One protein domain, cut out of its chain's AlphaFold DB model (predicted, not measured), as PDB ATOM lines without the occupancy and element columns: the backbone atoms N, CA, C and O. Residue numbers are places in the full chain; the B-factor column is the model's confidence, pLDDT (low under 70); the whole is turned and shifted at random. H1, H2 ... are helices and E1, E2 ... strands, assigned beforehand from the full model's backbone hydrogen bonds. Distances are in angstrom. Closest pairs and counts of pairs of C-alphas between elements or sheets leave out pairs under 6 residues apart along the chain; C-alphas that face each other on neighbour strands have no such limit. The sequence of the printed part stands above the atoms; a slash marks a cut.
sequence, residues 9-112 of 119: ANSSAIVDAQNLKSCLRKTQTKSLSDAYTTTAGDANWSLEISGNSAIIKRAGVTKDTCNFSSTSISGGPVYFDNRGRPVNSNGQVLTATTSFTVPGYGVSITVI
ATOM      1  N   ALA A   9     -36.847 -27.419 -31.841       50.34
ATOM      2  CA  ALA A   9     -36.250 -28.292 -30.827       50.34
ATOM      3  C   ALA A   9     -36.401 -29.799 -31.131       50.34
ATOM      4  O   ALA A   9     -35.479 -30.575 -30.881       50.34
ATOM      5  N   ASN A  10     -37.525 -30.219 -31.722       56.56
ATOM      6  CA  ASN A  10     -37.733 -31.610 -32.126       56.56
ATOM      7  C   ASN A  10     -36.883 -31.963 -33.352       56.56
ATOM      8  O   ASN A  10     -36.437 -33.098 -33.466       56.56
ATOM      9  N   SER A  11     -36.624 -31.003 -34.247       66.50
ATOM     10  CA  SER A  11     -35.762 -31.213 -35.419       66.50
ATOM     11  C   SER A  11     -34.332 -31.551 -34.991       66.50
ATOM     12  O   SER A  11     -33.799 -32.589 -35.384       66.50
ATOM     13  N   SER A  12     -33.745 -30.744 -34.102       74.06
ATOM     14  CA  SER A  12     -32.399 -30.986 -33.570       74.06
ATOM     15  C   SER A  12     -32.303 -32.302 -32.796       74.06
ATOM     16  O   SER A  12     -31.376 -33.076 -33.022       74.06
ATOM     17  N   ALA A  13     -33.290 -32.617 -31.951       75.25
ATOM     18  CA  ALA A  13     -33.304 -33.875 -31.203       75.25
ATOM     19  C   ALA A  13     -33.454 -35.111 -32.113       75.25
ATOM     20  O   ALA A  13     -32.823 -36.139 -31.870       75.25
ATOM     21  N   ILE A  14     -34.243 -35.018 -33.191       79.06
ATOM     22  CA  ILE A  14     -34.356 -36.080 -34.203       79.06
ATOM     23  C   ILE A  14     -33.026 -36.262 -34.942       79.06
ATOM     24  O   ILE A  14     -32.599 -37.397 -35.153       79.06
ATOM     25  N   VAL A  15     -32.362 -35.170 -35.327       82.44
ATOM     26  CA  VAL A  15     -31.050 -35.220 -35.992       82.44
ATOM     27  C   VAL A  15     -30.005 -35.850 -35.073       82.44
ATOM     28  O   VAL A  15     -29.283 -36.745 -35.502       82.44
ATOM     29  N   ASP A  16     -29.971 -35.469 -33.798       83.38
ATOM     30  CA  ASP A  16     -29.066 -36.053 -32.806       83.38
ATOM     31  C   ASP A  16     -29.330 -37.539 -32.583       83.38
ATOM     32  O   ASP A  16     -28.393 -38.336 -32.533       83.38
ATOM     33  N   ALA A  17     -30.600 -37.935 -32.510       81.00
ATOM     34  CA  ALA A  17     -30.989 -39.332 -32.422       81.00
ATOM     35  C   ALA A  17     -30.513 -40.124 -33.651       81.00
ATOM     36  O   ALA A  17     -29.942 -41.208 -33.518       81.00
ATOM     37  N   GLN A  18     -30.679 -39.581 -34.858       83.56
ATOM     38  CA  GLN A  18     -30.162 -40.219 -36.069       83.56
ATOM     39  C   GLN A  18     -28.634 -40.269 -36.100       83.56
ATOM     40  O   GLN A  18     -28.073 -41.296 -36.484       83.56
ATOM     41  N   ASN A  19     -27.955 -39.217 -35.643       85.38
ATOM     42  CA  ASN A  19     -26.504 -39.197 -35.506       85.38
ATOM     43  C   ASN A  19     -26.040 -40.274 -34.523       85.38
ATOM     44  O   ASN A  19     -25.123 -41.026 -34.843       85.38
ATOM     45  N   LEU A  20     -26.707 -40.429 -33.375       84.75
ATOM     46  CA  LEU A  20     -26.381 -41.474 -32.408       84.75
ATOM     47  C   LEU A  20     -26.574 -42.870 -33.011       84.75
ATOM     48  O   LEU A  20     -25.668 -43.700 -32.922       84.75
ATOM     49  N   LYS A  21     -27.702 -43.118 -33.694       85.75
ATOM     50  CA  LYS A  21     -27.942 -44.386 -34.407       85.75
ATOM     51  C   LYS A  21     -26.870 -44.651 -35.461       85.75
ATOM     52  O   LYS A  21     -26.346 -45.762 -35.541       85.75
ATOM     53  N   SER A  22     -26.523 -43.636 -36.246       87.00
ATOM     54  CA  SER A  22     -25.472 -43.712 -37.262       87.00
ATOM     55  C   SER A  22     -24.121 -44.055 -36.634       87.00
ATOM     56  O   SER A  22     -23.410 -44.918 -37.139       87.00
ATOM     57  N   CYS A  23     -23.790 -43.474 -35.481       87.69
ATOM     58  CA  CYS A  23     -22.529 -43.720 -34.786       87.69
ATOM     59  C   CYS A  23     -22.458 -45.085 -34.107       87.69
ATOM     60  O   CYS A  23     -21.411 -45.733 -34.168       87.69
ATOM     61  N   LEU A  24     -23.564 -45.569 -33.542       87.38
ATOM     62  CA  LEU A  24     -23.665 -46.940 -33.045       87.38
ATOM     63  C   LEU A  24     -23.475 -47.942 -34.190       87.38
ATOM     64  O   LEU A  24     -22.601 -48.802 -34.109       87.38
ATOM     65  N   ARG A  25     -24.193 -47.761 -35.306       87.50
ATOM     66  CA  ARG A  25     -24.036 -48.601 -36.507       87.50
ATOM     67  C   ARG A  25     -22.637 -48.506 -37.099       87.50
ATOM     68  O   ARG A  25     -22.080 -49.510 -37.511       87.50
ATOM     69  N   LYS A  26     -22.031 -47.320 -37.124       87.69
ATOM     70  CA  LYS A  26     -20.655 -47.125 -37.597       87.69
ATOM     71  C   LYS A  26     -19.662 -47.863 -36.707       87.69
ATOM     72  O   LYS A  26     -18.769 -48.513 -37.237       87.69
ATOM     73  N   THR A  27     -19.824 -47.802 -35.387       86.75
ATOM     74  CA  THR A  27     -18.998 -48.562 -34.434       86.75
ATOM     75  C   THR A  27     -19.151 -50.065 -34.658       86.75
ATOM     76  O   THR A  27     -18.146 -50.760 -34.772       86.75
ATOM     77  N   GLN A  28     -20.386 -50.549 -34.817       85.81
ATOM     78  CA  GLN A  28     -20.684 -51.952 -35.108       85.81
ATOM     79  C   GLN A  28     -20.088 -52.411 -36.450       85.81
ATOM     80  O   GLN A  28     -19.424 -53.438 -36.527       85.81
ATOM     81  N   THR A  29     -20.268 -51.635 -37.521       85.38
ATOM     82  CA  THR A  29     -19.694 -51.938 -38.839       85.38
ATOM     83  C   THR A  29     -18.174 -51.927 -38.788       85.38
ATOM     84  O   THR A  29     -17.540 -52.798 -39.376       85.38
ATOM     85  N   LYS A  30     -17.570 -50.978 -38.059       85.12
ATOM     86  CA  LYS A  30     -16.123 -50.968 -37.838       85.12
ATOM     87  C   LYS A  30     -15.686 -52.232 -37.102       85.12
ATOM     88  O   LYS A  30     -14.745 -52.863 -37.567       85.12
ATOM     89  N   SER A  31     -16.401 -52.654 -36.058       81.88
ATOM     90  CA  SER A  31     -16.076 -53.880 -35.320       81.88
ATOM     91  C   SER A  31     -16.195 -55.149 -36.170       81.88
ATOM     92  O   SER A  31     -15.372 -56.043 -36.016       81.88
ATOM     93  N   LEU A  32     -17.143 -55.195 -37.112       81.25
ATOM     94  CA  LEU A  32     -17.290 -56.274 -38.097       81.25
ATOM     95  C   LEU A  32     -16.203 -56.260 -39.181       81.25
ATOM     96  O   LEU A  32     -15.733 -57.311 -39.606       81.25
ATOM     97  N   SER A  33     -15.835 -55.072 -39.670       81.06
ATOM     98  CA  SER A  33     -14.841 -54.909 -40.741       81.06
ATOM     99  C   SER A  33     -13.408 -55.131 -40.263       81.06
ATOM    100  O   SER A  33     -12.514 -55.447 -41.047       81.06
ATOM    101  N   ASP A  34     -13.179 -54.927 -38.972       74.00
ATOM    102  CA  ASP A  34     -11.869 -55.018 -38.369       74.00
ATOM    103  C   ASP A  34     -11.595 -56.481 -38.031       74.00
ATOM    104  O   ASP A  34     -11.967 -56.984 -36.973       74.00
ATOM    105  N   ALA A  35     -10.906 -57.166 -38.944       60.03
ATOM    106  CA  ALA A  35     -10.437 -58.545 -38.789       60.03
ATOM    107  C   ALA A  35      -9.353 -58.702 -37.702       60.03
ATOM    108  O   ALA A  35      -8.544 -59.627 -37.746       60.03
ATOM    109  N   TYR A  36      -9.296 -57.781 -36.739       56.91
ATOM    110  CA  TYR A  36      -8.362 -57.821 -35.635       56.91
ATOM    111  C   TYR A  36      -8.727 -59.004 -34.743       56.91
ATOM    112  O   TYR A  36      -9.629 -58.946 -33.904       56.91
ATOM    113  N   THR A  37      -8.026 -60.103 -34.996       49.59
ATOM    114  CA  THR A  37      -7.993 -61.331 -34.216       49.59
ATOM    115  C   THR A  37      -7.473 -61.015 -32.828       49.59
ATOM    116  O   THR A  37      -6.287 -61.116 -32.533       49.59
ATOM    117  N   THR A  38      -8.392 -60.610 -31.978       51.81
ATOM    118  CA  THR A  38      -8.283 -60.835 -30.549       51.81
ATOM    119  C   THR A  38      -9.277 -61.941 -30.231       51.81
ATOM    120  O   THR A  38     -10.242 -62.167 -30.973       51.81
ATOM    121  N   THR A  39      -8.939 -62.749 -29.239       51.53
ATOM    122  CA  THR A  39      -9.679 -63.945 -28.841       51.53
ATOM    123  C   THR A  39     -11.176 -63.631 -28.766       51.53
ATOM    124  O   THR A  39     -11.562 -62.527 -28.393       51.53
ATOM    125  N   ALA A  40     -12.039 -64.562 -29.186       48.31
ATOM    126  CA  ALA A  40     -13.483 -64.336 -29.182       48.31
ATOM    127  C   ALA A  40     -13.939 -63.834 -27.799       48.31
ATOM    128  O   ALA A  40     -13.847 -64.574 -26.823       48.31
ATOM    129  N   GLY A  41     -14.413 -62.587 -27.739       53.22
ATOM    130  CA  GLY A  41     -14.757 -61.929 -26.481       53.22
ATOM    131  C   GLY A  41     -13.780 -60.852 -26.012       53.22
ATOM    132  O   GLY A  41     -13.790 -60.547 -24.833       53.22
ATOM    133  N   ASP A  42     -12.968 -60.253 -26.885       60.22
ATOM    134  CA  ASP A  42     -12.321 -58.972 -26.583       60.22
ATOM    135  C   ASP A  42     -13.184 -57.801 -27.085       60.22
ATOM    136  O   ASP A  42     -13.573 -57.723 -28.257       60.22
ATOM    137  N   ALA A  43     -13.507 -56.886 -26.169       63.47
ATOM    138  CA  ALA A  43     -14.214 -55.640 -26.443       63.47
ATOM    139  C   ALA A  43     -13.326 -54.716 -27.292       63.47
ATOM    140  O   ALA A  43     -12.553 -53.907 -26.780       63.47
ATOM    141  N   ASN A  44     -13.405 -54.868 -28.611       77.44
ATOM    142  CA  ASN A  44     -12.424 -54.274 -29.513       77.44
ATOM    143  C   ASN A  44     -12.797 -52.841 -29.902       77.44
ATOM    144  O   ASN A  44     -11.940 -51.957 -29.935       77.44
ATOM    145  N   TRP A  45     -14.087 -52.598 -30.136       86.56
ATOM    146  CA  TRP A  45     -14.633 -51.275 -30.426       86.56
ATOM    147  C   TRP A  45     -15.615 -50.860 -29.343       86.56
ATOM    148  O   TRP A  45     -16.409 -51.674 -28.881       86.56
ATOM    149  N   SER A  46     -15.589 -49.590 -28.955       87.62
ATOM    150  CA  SER A  46     -16.557 -49.031 -28.017       87.62
ATOM    151  C   SER A  46     -17.068 -47.675 -28.468       87.62
ATOM    152  O   SER A  46     -16.388 -46.937 -29.183       87.62
ATOM    153  N   LEU A  47     -18.285 -47.363 -28.041       89.25
ATOM    154  CA  LEU A  47     -18.886 -46.048 -28.137       89.25
ATOM    155  C   LEU A  47     -19.162 -45.554 -26.720       89.25
ATOM    156  O   LEU A  47     -19.891 -46.191 -25.962       89.25
ATOM    157  N   GLU A  48     -18.575 -44.417 -26.371       89.38
ATOM    158  CA  GLU A  48     -18.760 -43.761 -25.079       89.38
ATOM    159  C   GLU A  48     -19.447 -42.415 -25.284       89.38
ATOM    160  O   GLU A  48     -19.014 -41.619 -26.117       89.38
ATOM    161  N   ILE A  49     -20.501 -42.139 -24.522       87.12
ATOM    162  CA  ILE A  49     -21.142 -40.824 -24.526       87.12
ATOM    163  C   ILE A  49     -20.393 -39.912 -23.551       87.12
ATOM    164  O   ILE A  49     -20.204 -40.261 -22.387       87.12
ATOM    165  N   SER A  50     -19.985 -38.736 -24.018       83.69
ATOM    166  CA  SER A  50     -19.359 -37.686 -23.218       83.69
ATOM    167  C   SER A  50     -20.061 -36.360 -23.505       83.69
ATOM    168  O   SER A  50     -19.751 -35.669 -24.478       83.69
ATOM    169  N   GLY A  51     -21.070 -36.043 -22.688       81.12
ATOM    170  CA  GLY A  51     -21.912 -34.856 -22.847       81.12
ATOM    171  C   GLY A  51     -22.626 -34.828 -24.199       81.12
ATOM    172  O   GLY A  51     -23.548 -35.608 -24.446       81.12
ATOM    173  N   ASN A  52     -22.172 -33.939 -25.083       84.38
ATOM    174  CA  ASN A  52     -22.778 -33.695 -26.396       84.38
ATOM    175  C   ASN A  52     -22.057 -34.444 -27.519       84.38
ATOM    176  O   ASN A  52     -22.259 -34.130 -28.686       84.38
ATOM    177  N   SER A  53     -21.211 -35.422 -27.200       86.12
ATOM    178  CA  SER A  53     -20.508 -36.202 -28.213       86.12
ATOM    179  C   SER A  53     -20.491 -37.687 -27.870       86.12
ATOM    180  O   SER A  53     -20.422 -38.070 -26.706       86.12
ATOM    181  N   ALA A  54     -20.511 -38.535 -28.892       89.00
ATOM    182  CA  ALA A  54     -20.193 -39.950 -28.787       89.00
ATOM    183  C   ALA A  54     -18.786 -40.186 -29.333       89.00
ATOM    184  O   ALA A  54     -18.483 -39.856 -30.478       89.00
ATOM    185  N   ILE A  55     -17.922 -40.766 -28.514       90.75
ATOM    186  CA  ILE A  55     -16.535 -41.054 -28.847       90.75
ATOM    187  C   ILE A  55     -16.449 -42.524 -29.229       90.75
ATOM    188  O   ILE A  55     -16.760 -43.401 -28.424       90.75
ATOM    189  N   ILE A  56     -16.004 -42.789 -30.453       90.44
ATOM    190  CA  ILE A  56     -15.737 -44.140 -30.932       90.44
ATOM    191  C   ILE A  56     -14.278 -44.458 -30.625       90.44
ATOM    192  O   ILE A  56     -13.363 -43.815 -31.155       90.44
ATOM    193  N   LYS A  57     -14.051 -45.472 -29.795       88.88
ATOM    194  CA  LYS A  57     -12.719 -45.954 -29.438       88.88
ATOM    195  C   LYS A  57     -12.488 -47.355 -29.981       88.88
ATOM    196  O   LYS A  57     -13.417 -48.140 -30.153       88.88
ATOM    197  N   ARG A  58     -11.219 -47.670 -30.218       86.25
ATOM    198  CA  ARG A  58     -10.730 -49.023 -30.472       86.25
ATOM    199  C   ARG A  58      -9.644 -49.341 -29.459       86.25
ATOM    200  O   ARG A  58      -8.667 -48.595 -29.403       86.25
ATOM    201  N   ALA A  59      -9.815 -50.402 -28.675       80.50
ATOM    202  CA  ALA A  59      -8.890 -50.786 -27.602       80.50
ATOM    203  C   ALA A  59      -8.467 -49.587 -26.714       80.50
ATOM    204  O   ALA A  59      -7.289 -49.372 -26.442       80.50
ATOM    205  N   GLY A  60      -9.429 -48.734 -26.341       80.88
ATOM    206  CA  GLY A  60      -9.194 -47.533 -25.525       80.88
ATOM    207  C   GLY A  60      -8.670 -46.297 -26.275       80.88
ATOM    208  O   GLY A  60      -8.659 -45.208 -25.705       80.88
ATOM    209  N   VAL A  61      -8.300 -46.413 -27.553       84.12
ATOM    210  CA  VAL A  61      -7.799 -45.295 -28.370       84.12
ATOM    211  C   VAL A  61      -8.933 -44.668 -29.175       84.12
ATOM    212  O   VAL A  61      -9.596 -45.359 -29.947       84.12
ATOM    213  N   THR A  62      -9.126 -43.354 -29.066       89.94
ATOM    214  CA  THR A  62     -10.112 -42.613 -29.870       89.94
ATOM    215  C   THR A  62      -9.807 -42.720 -31.365       89.94
ATOM    216  O   THR A  62      -8.689 -42.461 -31.810       89.94
ATOM    217  N   LYS A  63     -10.817 -43.104 -32.150       89.88
ATOM    218  CA  LYS A  63     -10.746 -43.219 -33.616       89.88
ATOM    219  C   LYS A  63     -11.712 -42.293 -34.333       89.88
ATOM    220  O   LYS A  63     -11.500 -42.001 -35.504       89.88
ATOM    221  N   ASP A  64     -12.788 -41.903 -33.671       90.56
ATOM    222  CA  ASP A  64     -13.831 -41.070 -34.250       90.56
ATOM    223  C   ASP A  64     -14.590 -40.355 -33.139       90.56
ATOM    224  O   ASP A  64     -14.666 -40.858 -32.015       90.56
ATOM    225  N   THR A  65     -15.210 -39.236 -33.485       89.62
ATOM    226  CA  THR A  65     -16.094 -38.508 -32.579       89.62
ATOM    227  C   THR A  65     -17.315 -38.052 -33.354       89.62
ATOM    228  O   THR A  65     -17.209 -37.417 -34.400       89.62
ATOM    229  N   CYS A  66     -18.483 -38.366 -32.821       87.94
ATOM    230  CA  CYS A  66     -19.761 -37.905 -33.315       87.94
ATOM    231  C   CYS A  66     -20.265 -36.797 -32.410       87.94
ATOM    232  O   CYS A  66     -20.443 -37.027 -31.221       87.94
ATOM    233  N   ASN A  67     -20.494 -35.614 -32.963       87.19
ATOM    234  CA  ASN A  67     -20.996 -34.482 -32.197       87.19
ATOM    235  C   ASN A  67     -22.515 -34.369 -32.351       87.19
ATOM    236  O   ASN A  67     -23.061 -34.604 -33.431       87.19
ATOM    237  N   PHE A  68     -23.167 -33.990 -31.263       83.06
ATOM    238  CA  PHE A  68     -24.597 -33.753 -31.143       83.06
ATOM    239  C   PHE A  68     -24.845 -32.268 -30.868       83.06
ATOM    240  O   PHE A  68     -23.973 -31.547 -30.377       83.06
ATOM    241  N   SER A  69     -26.036 -31.808 -31.223       77.38
ATOM    242  CA  SER A  69     -26.466 -30.417 -31.079       77.38
ATOM    243  C   SER A  69     -27.166 -30.129 -29.743       77.38
ATOM    244  O   SER A  69     -27.187 -28.981 -29.299       77.38
ATOM    245  N   SER A  70     -27.708 -31.154 -29.082       70.00
ATOM    246  CA  SER A  70     -28.386 -31.091 -27.782       70.00
ATOM    247  C   SER A  70     -27.423 -31.132 -26.597       70.00
ATOM    248  O   SER A  70     -26.263 -31.515 -26.714       70.00
ATOM    249  N   THR A  71     -27.927 -30.711 -25.435       67.19
ATOM    250  CA  THR A  71     -27.142 -30.354 -24.247       67.19
ATOM    251  C   THR A  71     -26.657 -31.508 -23.377       67.19
ATOM    252  O   THR A  71     -25.936 -31.209 -22.430       67.19
ATOM    253  N   SER A  72     -27.018 -32.768 -23.654       71.81
ATOM    254  CA  SER A  72     -26.329 -33.991 -23.182       71.81
ATOM    255  C   SER A  72     -27.143 -35.232 -23.545       71.81
ATOM    256  O   SER A  72     -28.257 -35.398 -23.050       71.81
ATOM    257  N   ILE A  73     -26.588 -36.146 -24.340       79.88
ATOM    258  CA  ILE A  73     -27.181 -37.482 -24.493       79.88
ATOM    259  C   ILE A  73     -26.834 -38.299 -23.244       79.88
ATOM    260  O   ILE A  73     -25.716 -38.233 -22.741       79.88
ATOM    261  N   SER A  74     -27.790 -39.067 -22.721       79.88
ATOM    262  CA  SER A  74     -27.566 -39.952 -21.575       79.88
ATOM    263  C   SER A  74     -27.522 -41.406 -22.032       79.88
ATOM    264  O   SER A  74     -28.428 -41.873 -22.720       79.88
ATOM    265  N   GLY A  75     -26.473 -42.131 -21.654       77.12
ATOM    266  CA  GLY A  75     -26.336 -43.558 -21.926       77.12
ATOM    267  C   GLY A  75     -24.989 -44.097 -21.462       77.12
ATOM    268  O   GLY A  75     -24.014 -43.354 -21.353       77.12
ATOM    269  N   GLY A  76     -24.955 -45.393 -21.157       79.00
ATOM    270  CA  GLY A  76     -23.725 -46.083 -20.782       79.00
ATOM    271  C   GLY A  76     -22.816 -46.344 -21.988       79.00
ATOM    272  O   GLY A  76     -23.283 -46.316 -23.131       79.00
ATOM    273  N   PRO A  77     -21.522 -46.618 -21.758       82.94
ATOM    274  CA  PRO A  77     -20.648 -47.079 -22.823       82.94
ATOM    275  C   PRO A  77     -21.159 -48.411 -23.384       82.94
ATOM    276  O   PRO A  77     -21.573 -49.296 -22.633       82.94
ATOM    277  N   VAL A  78     -21.102 -48.561 -24.704       86.38
ATOM    278  CA  VAL A  78     -21.388 -49.824 -25.392       86.38
ATOM    279  C   VAL A  78     -20.116 -50.322 -26.044       86.38
ATOM    280  O   VAL A  78     -19.438 -49.574 -26.745       86.38
ATOM    281  N   TYR A  79     -19.819 -51.599 -25.845       87.38
ATOM    282  CA  TYR A  79     -18.710 -52.282 -26.492       87.38
ATOM    283  C   TYR A  79     -19.260 -53.255 -27.528       87.38
ATOM    284  O   TYR A  79     -20.328 -53.829 -27.330       87.38
ATOM    285  N   PHE A  80     -18.527 -53.458 -28.614       85.56
ATOM    286  CA  PHE A  80     -18.844 -54.433 -29.646       85.56
ATOM    287  C   PHE A  80     -17.676 -55.399 -29.832       85.56
ATOM    288  O   PHE A  80     -16.510 -54.990 -29.873       85.56
ATOM    289  N   ASP A  81     -17.997 -56.684 -29.971       81.88
ATOM    290  CA  ASP A  81     -17.030 -57.695 -30.387       81.88
ATOM    291  C   ASP A  81     -16.780 -57.652 -31.907       81.88
ATOM    292  O   ASP A  81     -17.407 -56.903 -32.667       81.88
ATOM    293  N   ASN A  82     -15.868 -58.505 -32.368       78.00
ATOM    294  CA  ASN A  82     -15.540 -58.703 -33.784       78.00
ATOM    295  C   ASN A  82     -16.690 -59.285 -34.635       78.00
ATOM    296  O   ASN A  82     -16.554 -59.443 -35.845       78.00
ATOM    297  N   ARG A  83     -17.822 -59.630 -34.015       78.19
ATOM    298  CA  ARG A  83     -19.047 -60.088 -34.677       78.19
ATOM    299  C   ARG A  83     -20.144 -59.025 -34.646       78.19
ATOM    300  O   ARG A  83     -21.280 -59.327 -35.000       78.19
ATOM    301  N   GLY A  84     -19.830 -57.799 -34.223       77.75
ATOM    302  CA  GLY A  84     -20.805 -56.713 -34.124       77.75
ATOM    303  C   GLY A  84     -21.838 -56.927 -33.020       77.75
ATOM    304  O   GLY A  84     -22.883 -56.274 -33.033       77.75
ATOM    305  N   ARG A  85     -21.578 -57.839 -32.079       84.19
ATOM    306  CA  ARG A  85     -22.465 -58.120 -30.951       84.19
ATOM    307  C   ARG A  85     -22.081 -57.225 -29.780       84.19
ATOM    308  O   ARG A  85     -20.888 -57.040 -29.530       84.19
ATOM    309  N   PRO A  86     -23.061 -56.689 -29.044       85.69
ATOM    310  CA  PRO A  86     -22.789 -55.839 -27.911       85.69
ATOM    311  C   PRO A  86     -22.237 -56.710 -26.780       85.69
ATOM    312  O   PRO A  86     -22.795 -57.763 -26.458       85.69
ATOM    313  N   VAL A  87     -21.126 -56.283 -26.196       85.56
ATOM    314  CA  VAL A  87     -20.431 -56.961 -25.102       85.56
ATOM    315  C   VAL A  87     -20.221 -56.010 -23.923       85.56
ATOM    316  O   VAL A  87     -20.327 -54.793 -24.061       85.56
ATOM    317  N   ASN A  88     -19.959 -56.556 -22.739       84.06
ATOM    318  CA  ASN A  88     -19.516 -55.769 -21.591       84.06
ATOM    319  C   ASN A  88     -18.014 -55.434 -21.700       84.06
ATOM    320  O   ASN A  88     -17.335 -55.843 -22.640       84.06
ATOM    321  N   SER A  89     -17.471 -54.709 -20.719       76.25
ATOM    322  CA  SER A  89     -16.041 -54.365 -20.662       76.25
ATOM    323  C   SER A  89     -15.112 -55.582 -20.579       76.25
ATOM    324  O   SER A  89     -13.943 -55.477 -20.927       76.25
ATOM    325  N   ASN A  90     -15.632 -56.730 -20.134       77.25
ATOM    326  CA  ASN A  90     -14.920 -58.010 -20.081       77.25
ATOM    327  C   ASN A  90     -15.130 -58.833 -21.368       77.25
ATOM    328  O   ASN A  90     -14.787 -60.011 -21.407       77.25
ATOM    329  N   GLY A  91     -15.784 -58.234 -22.371       74.56
ATOM    330  CA  GLY A  91     -16.099 -58.795 -23.678       74.56
ATOM    331  C   GLY A  91     -17.050 -59.999 -23.686       74.56
ATOM    332  O   GLY A  91     -17.172 -60.717 -24.679       74.56
ATOM    333  N   GLN A  92     -17.816 -60.184 -22.609       82.88
ATOM    334  CA  GLN A  92     -18.943 -61.112 -22.585       82.88
ATOM    335  C   GLN A  92     -20.151 -60.484 -23.278       82.88
ATOM    336  O   GLN A  92     -20.458 -59.315 -23.051       82.88
ATOM    337  N   VAL A  93     -20.867 -61.267 -24.084       82.94
ATOM    338  CA  VAL A  93     -22.076 -60.811 -24.787       82.94
ATOM    339  C   VAL A  93     -23.109 -60.289 -23.792       82.94
ATOM    340  O   VAL A  93     -23.455 -60.966 -22.823       82.94
ATOM    341  N   LEU A  94     -23.601 -59.079 -24.049       83.31
ATOM    342  CA  LEU A  94     -24.671 -58.468 -23.275       83.31
ATOM    343  C   LEU A  94     -25.951 -59.286 -23.437       83.31
ATOM    344  O   LEU A  94     -26.328 -59.660 -24.548       83.31
ATOM    345  N   THR A  95     -26.625 -59.537 -22.317       80.56
ATOM    346  CA  THR A  95     -27.920 -60.231 -22.244       80.56
ATOM    347  C   THR A  95     -29.089 -59.269 -22.030       80.56
ATOM    348  O   THR A  95     -30.242 -59.680 -22.125       80.56
ATOM    349  N   ALA A  96     -28.799 -57.991 -21.774       81.75
ATOM    350  CA  ALA A  96     -29.777 -56.933 -21.564       81.75
ATOM    351  C   ALA A  96     -29.639 -55.830 -22.623       81.75
ATOM    352  O   ALA A  96     -28.538 -55.531 -23.094       81.75
ATOM    353  N   THR A  97     -30.768 -55.216 -22.974       81.12
ATOM    354  CA  THR A  97     -30.831 -54.065 -23.881       81.12
ATOM    355  C   THR A  97     -30.148 -52.855 -23.267       81.12
ATOM    356  O   THR A  97     -30.395 -52.514 -22.112       81.12
ATOM    357  N   THR A  98     -29.305 -52.187 -24.055       82.50
ATOM    358  CA  THR A  98     -28.709 -50.910 -23.648       82.50
ATOM    359  C   THR A  98     -29.517 -49.768 -24.239       82.50
ATOM    360  O   THR A  98     -29.689 -49.714 -25.454       82.50
ATOM    361  N   SER A  99     -30.020 -48.871 -23.394       82.62
ATOM    362  CA  SER A  99     -30.853 -47.741 -23.806       82.62
ATOM    363  C   SER A  99     -30.091 -46.422 -23.702       82.62
ATOM    364  O   SER A  99     -29.394 -46.165 -22.722       82.62
ATOM    365  N   PHE A 100     -30.288 -45.567 -24.696       82.50
ATOM    366  CA  PHE A 100     -29.787 -44.205 -24.760       82.50
ATOM    367  C   PHE A 100     -30.969 -43.242 -24.806       82.50
ATOM    368  O   PHE A 100     -31.937 -43.453 -25.539       82.50
ATOM    369  N   THR A 101     -30.885 -42.166 -24.034       81.75
ATOM    370  CA  THR A 101     -31.915 -41.131 -23.966       81.75
ATOM    371  C   THR A 101     -31.372 -39.849 -24.575       81.75
ATOM    372  O   THR A 101     -30.348 -39.330 -24.132       81.75
ATOM    373  N   VAL A 102     -32.070 -39.335 -25.586       80.38
ATOM    374  CA  VAL A 102     -31.756 -38.056 -26.229       80.38
ATOM    375  C   VAL A 102     -32.785 -37.027 -25.755       80.38
ATOM    376  O   VAL A 102     -33.976 -37.209 -26.016       80.38
ATOM    377  N   PRO A 103     -32.384 -35.961 -25.042       76.81
ATOM    378  CA  PRO A 103     -33.318 -34.932 -24.596       76.81
ATOM    379  C   PRO A 103     -34.086 -34.316 -25.771       76.81
ATOM    380  O   PRO A 103     -33.499 -33.960 -26.788       76.81
ATOM    381  N   GLY A 104     -35.409 -34.195 -25.638       72.06
ATOM    382  CA  GLY A 104     -36.280 -33.693 -26.710       72.06
ATOM    383  C   GLY A 104     -36.651 -34.732 -27.776       72.06
ATOM    384  O   GLY A 104     -37.518 -34.463 -28.604       72.06
ATOM    385  N   TYR A 105     -36.068 -35.934 -27.741       74.12
ATOM    386  CA  TYR A 105     -36.498 -37.071 -28.547       74.12
ATOM    387  C   TYR A 105     -37.347 -37.988 -27.663       74.12
ATOM    388  O   TYR A 105     -36.864 -38.571 -26.696       74.12
ATOM    389  N   GLY A 106     -38.643 -38.096 -27.963       67.06
ATOM    390  CA  GLY A 106     -39.608 -38.827 -27.129       67.06
ATOM    391  C   GLY A 106     -39.445 -40.353 -27.112       67.06
ATOM    392  O   GLY A 106     -40.330 -41.038 -26.608       67.06
ATOM    393  N   VAL A 107     -38.367 -40.890 -27.690       71.88
ATOM    394  CA  VAL A 107     -38.100 -42.328 -27.816       71.88
ATOM    395  C   VAL A 107     -36.648 -42.600 -27.426       71.88
ATOM    396  O   VAL A 107     -35.746 -41.876 -27.832       71.88
ATOM    397  N   SER A 108     -36.402 -43.648 -26.644       77.12
ATOM    398  CA  SER A 108     -35.037 -44.091 -26.347       77.12
ATOM    399  C   SER A 108     -34.460 -44.877 -27.523       77.12
ATOM    400  O   SER A 108     -35.165 -45.663 -28.144       77.12
ATOM    401  N   ILE A 109     -33.173 -44.683 -27.808       80.06
ATOM    402  CA  ILE A 109     -32.440 -45.492 -28.790       80.06
ATOM    403  C   ILE A 109     -31.930 -46.734 -28.076       80.06
ATOM    404  O   ILE A 109     -31.278 -46.605 -27.041       80.06
ATOM    405  N   THR A 110     -32.200 -47.921 -28.602       80.25
ATOM    406  CA  THR A 110     -31.809 -49.176 -27.955       80.25
ATOM    407  C   THR A 110     -30.833 -49.985 -28.789       80.25
ATOM    408  O   THR A 110     -30.887 -50.009 -30.015       80.25
ATOM    409  N   VAL A 111     -29.907 -50.649 -28.100       80.06
ATOM    410  CA  VAL A 111     -29.013 -51.659 -28.665       80.06
ATOM    411  C   VAL A 111     -29.465 -53.012 -28.139       80.06
ATOM    412  O   VAL A 111     -29.353 -53.287 -26.939       80.06
ATOM    413  N   ILE A 112     -30.001 -53.835 -29.038       80.56
ATOM    414  CA  ILE A 112     -30.535 -55.158 -28.719       80.56
ATOM    415  C   ILE A 112     -29.369 -56.094 -28.364       80.56
ATOM    416  O   ILE A 112     -28.396 -56.184 -29.127       80.56
TER     417      ILE A 112
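Overview. This is residues 9 to 112 of the 119 residues of an uncharacterized protein of Desulfovibrio magneticus (strain ATCC 700980 / DSM 13731 / RS-1) (UniProt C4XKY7). One long helix, H1, lies along one face of a strongly twisted sheet of four antiparallel strands, making two layers, and a small separate hairpin, E5 and E6, lies on the E4 side of that sheet, with E6 near H1. A long stretch with no named element, residues 81 to 97, leads from the sheet's edge strand E4 to this hairpin. The printed part has 104 residues, with one named helix and then six named strands, H1 E1 E2 E3 E4 E5 E6, and its class is mixed, helices and strands. The larger sheet has the order E3 E2 E1 E4. The whole is compact, with a radius of gyration of the C-alphas of 13.4 A, yet elongated in outline, spanning 44 by 27 by 18 A.

Arrangement. Start with H1, residues 9 to 33, in which every O i to N i+4 pair is within hydrogen-bond range. It is on the sheet of E1, residues 45 to 50, E2, residues 53 to 58, E3, residues 61 to 67, and E4, residues 78 to 80. Its height over the sheet is 9.2 A; it lies over E2 and E1 and runs along the strands, at 3 degrees to E1 on the local plane. Look at Ser 31 and Trp 45 for the closest C-alphas of H1 and E1, 5.7 A apart. E1, E2 and E3 form a meander, each strand the antiparallel neighbour of the one before; look for N 48 and O 55 at 2.9 A, and N 56 and O 64 at 2.8 A. E4 is the antiparallel neighbour of E1, with N 47 and O 78 at 2.8 A, and closes a Greek key, a meander of three strands whose first strand also neighbours the fourth. Farther on, E5, residues 98 to 100, and E6, residues 109 to 111, form an antiparallel hairpin, with N 100 and O 109 at 2.7 A. The closest C-alphas of H1 and E6 are those of Lys 21 and Ile 109, 7.3 A apart, while H1 and E5 are apart.

Along the chain. Find C-alpha 9 at (-36.250, -28.292, -30.827); from there H1 runs 35.6 A to C-alpha 33 at (-14.841, -54.909, -40.741). E1, E2 and E3 measure 16.1, 16.3 and 17.5 A from first to last C-alpha, and E4, E5 and E6 measure 6.8, 6.9 and 7.1 A. E6 ends at C-alpha 111, (-29.013, -51.659, -28.665).

Size, cuts and confidence. The C-alphas of Ala 9 and Thr 39, the two farthest apart, are 44.5 A from each other. The printed part has no cut, and its long links are H1 to E1 and E4 to E5. Mean pLDDT of the printed part is 79.2; look for values under 70 at residues 9 to 11, 35 to 43, 71 and 106.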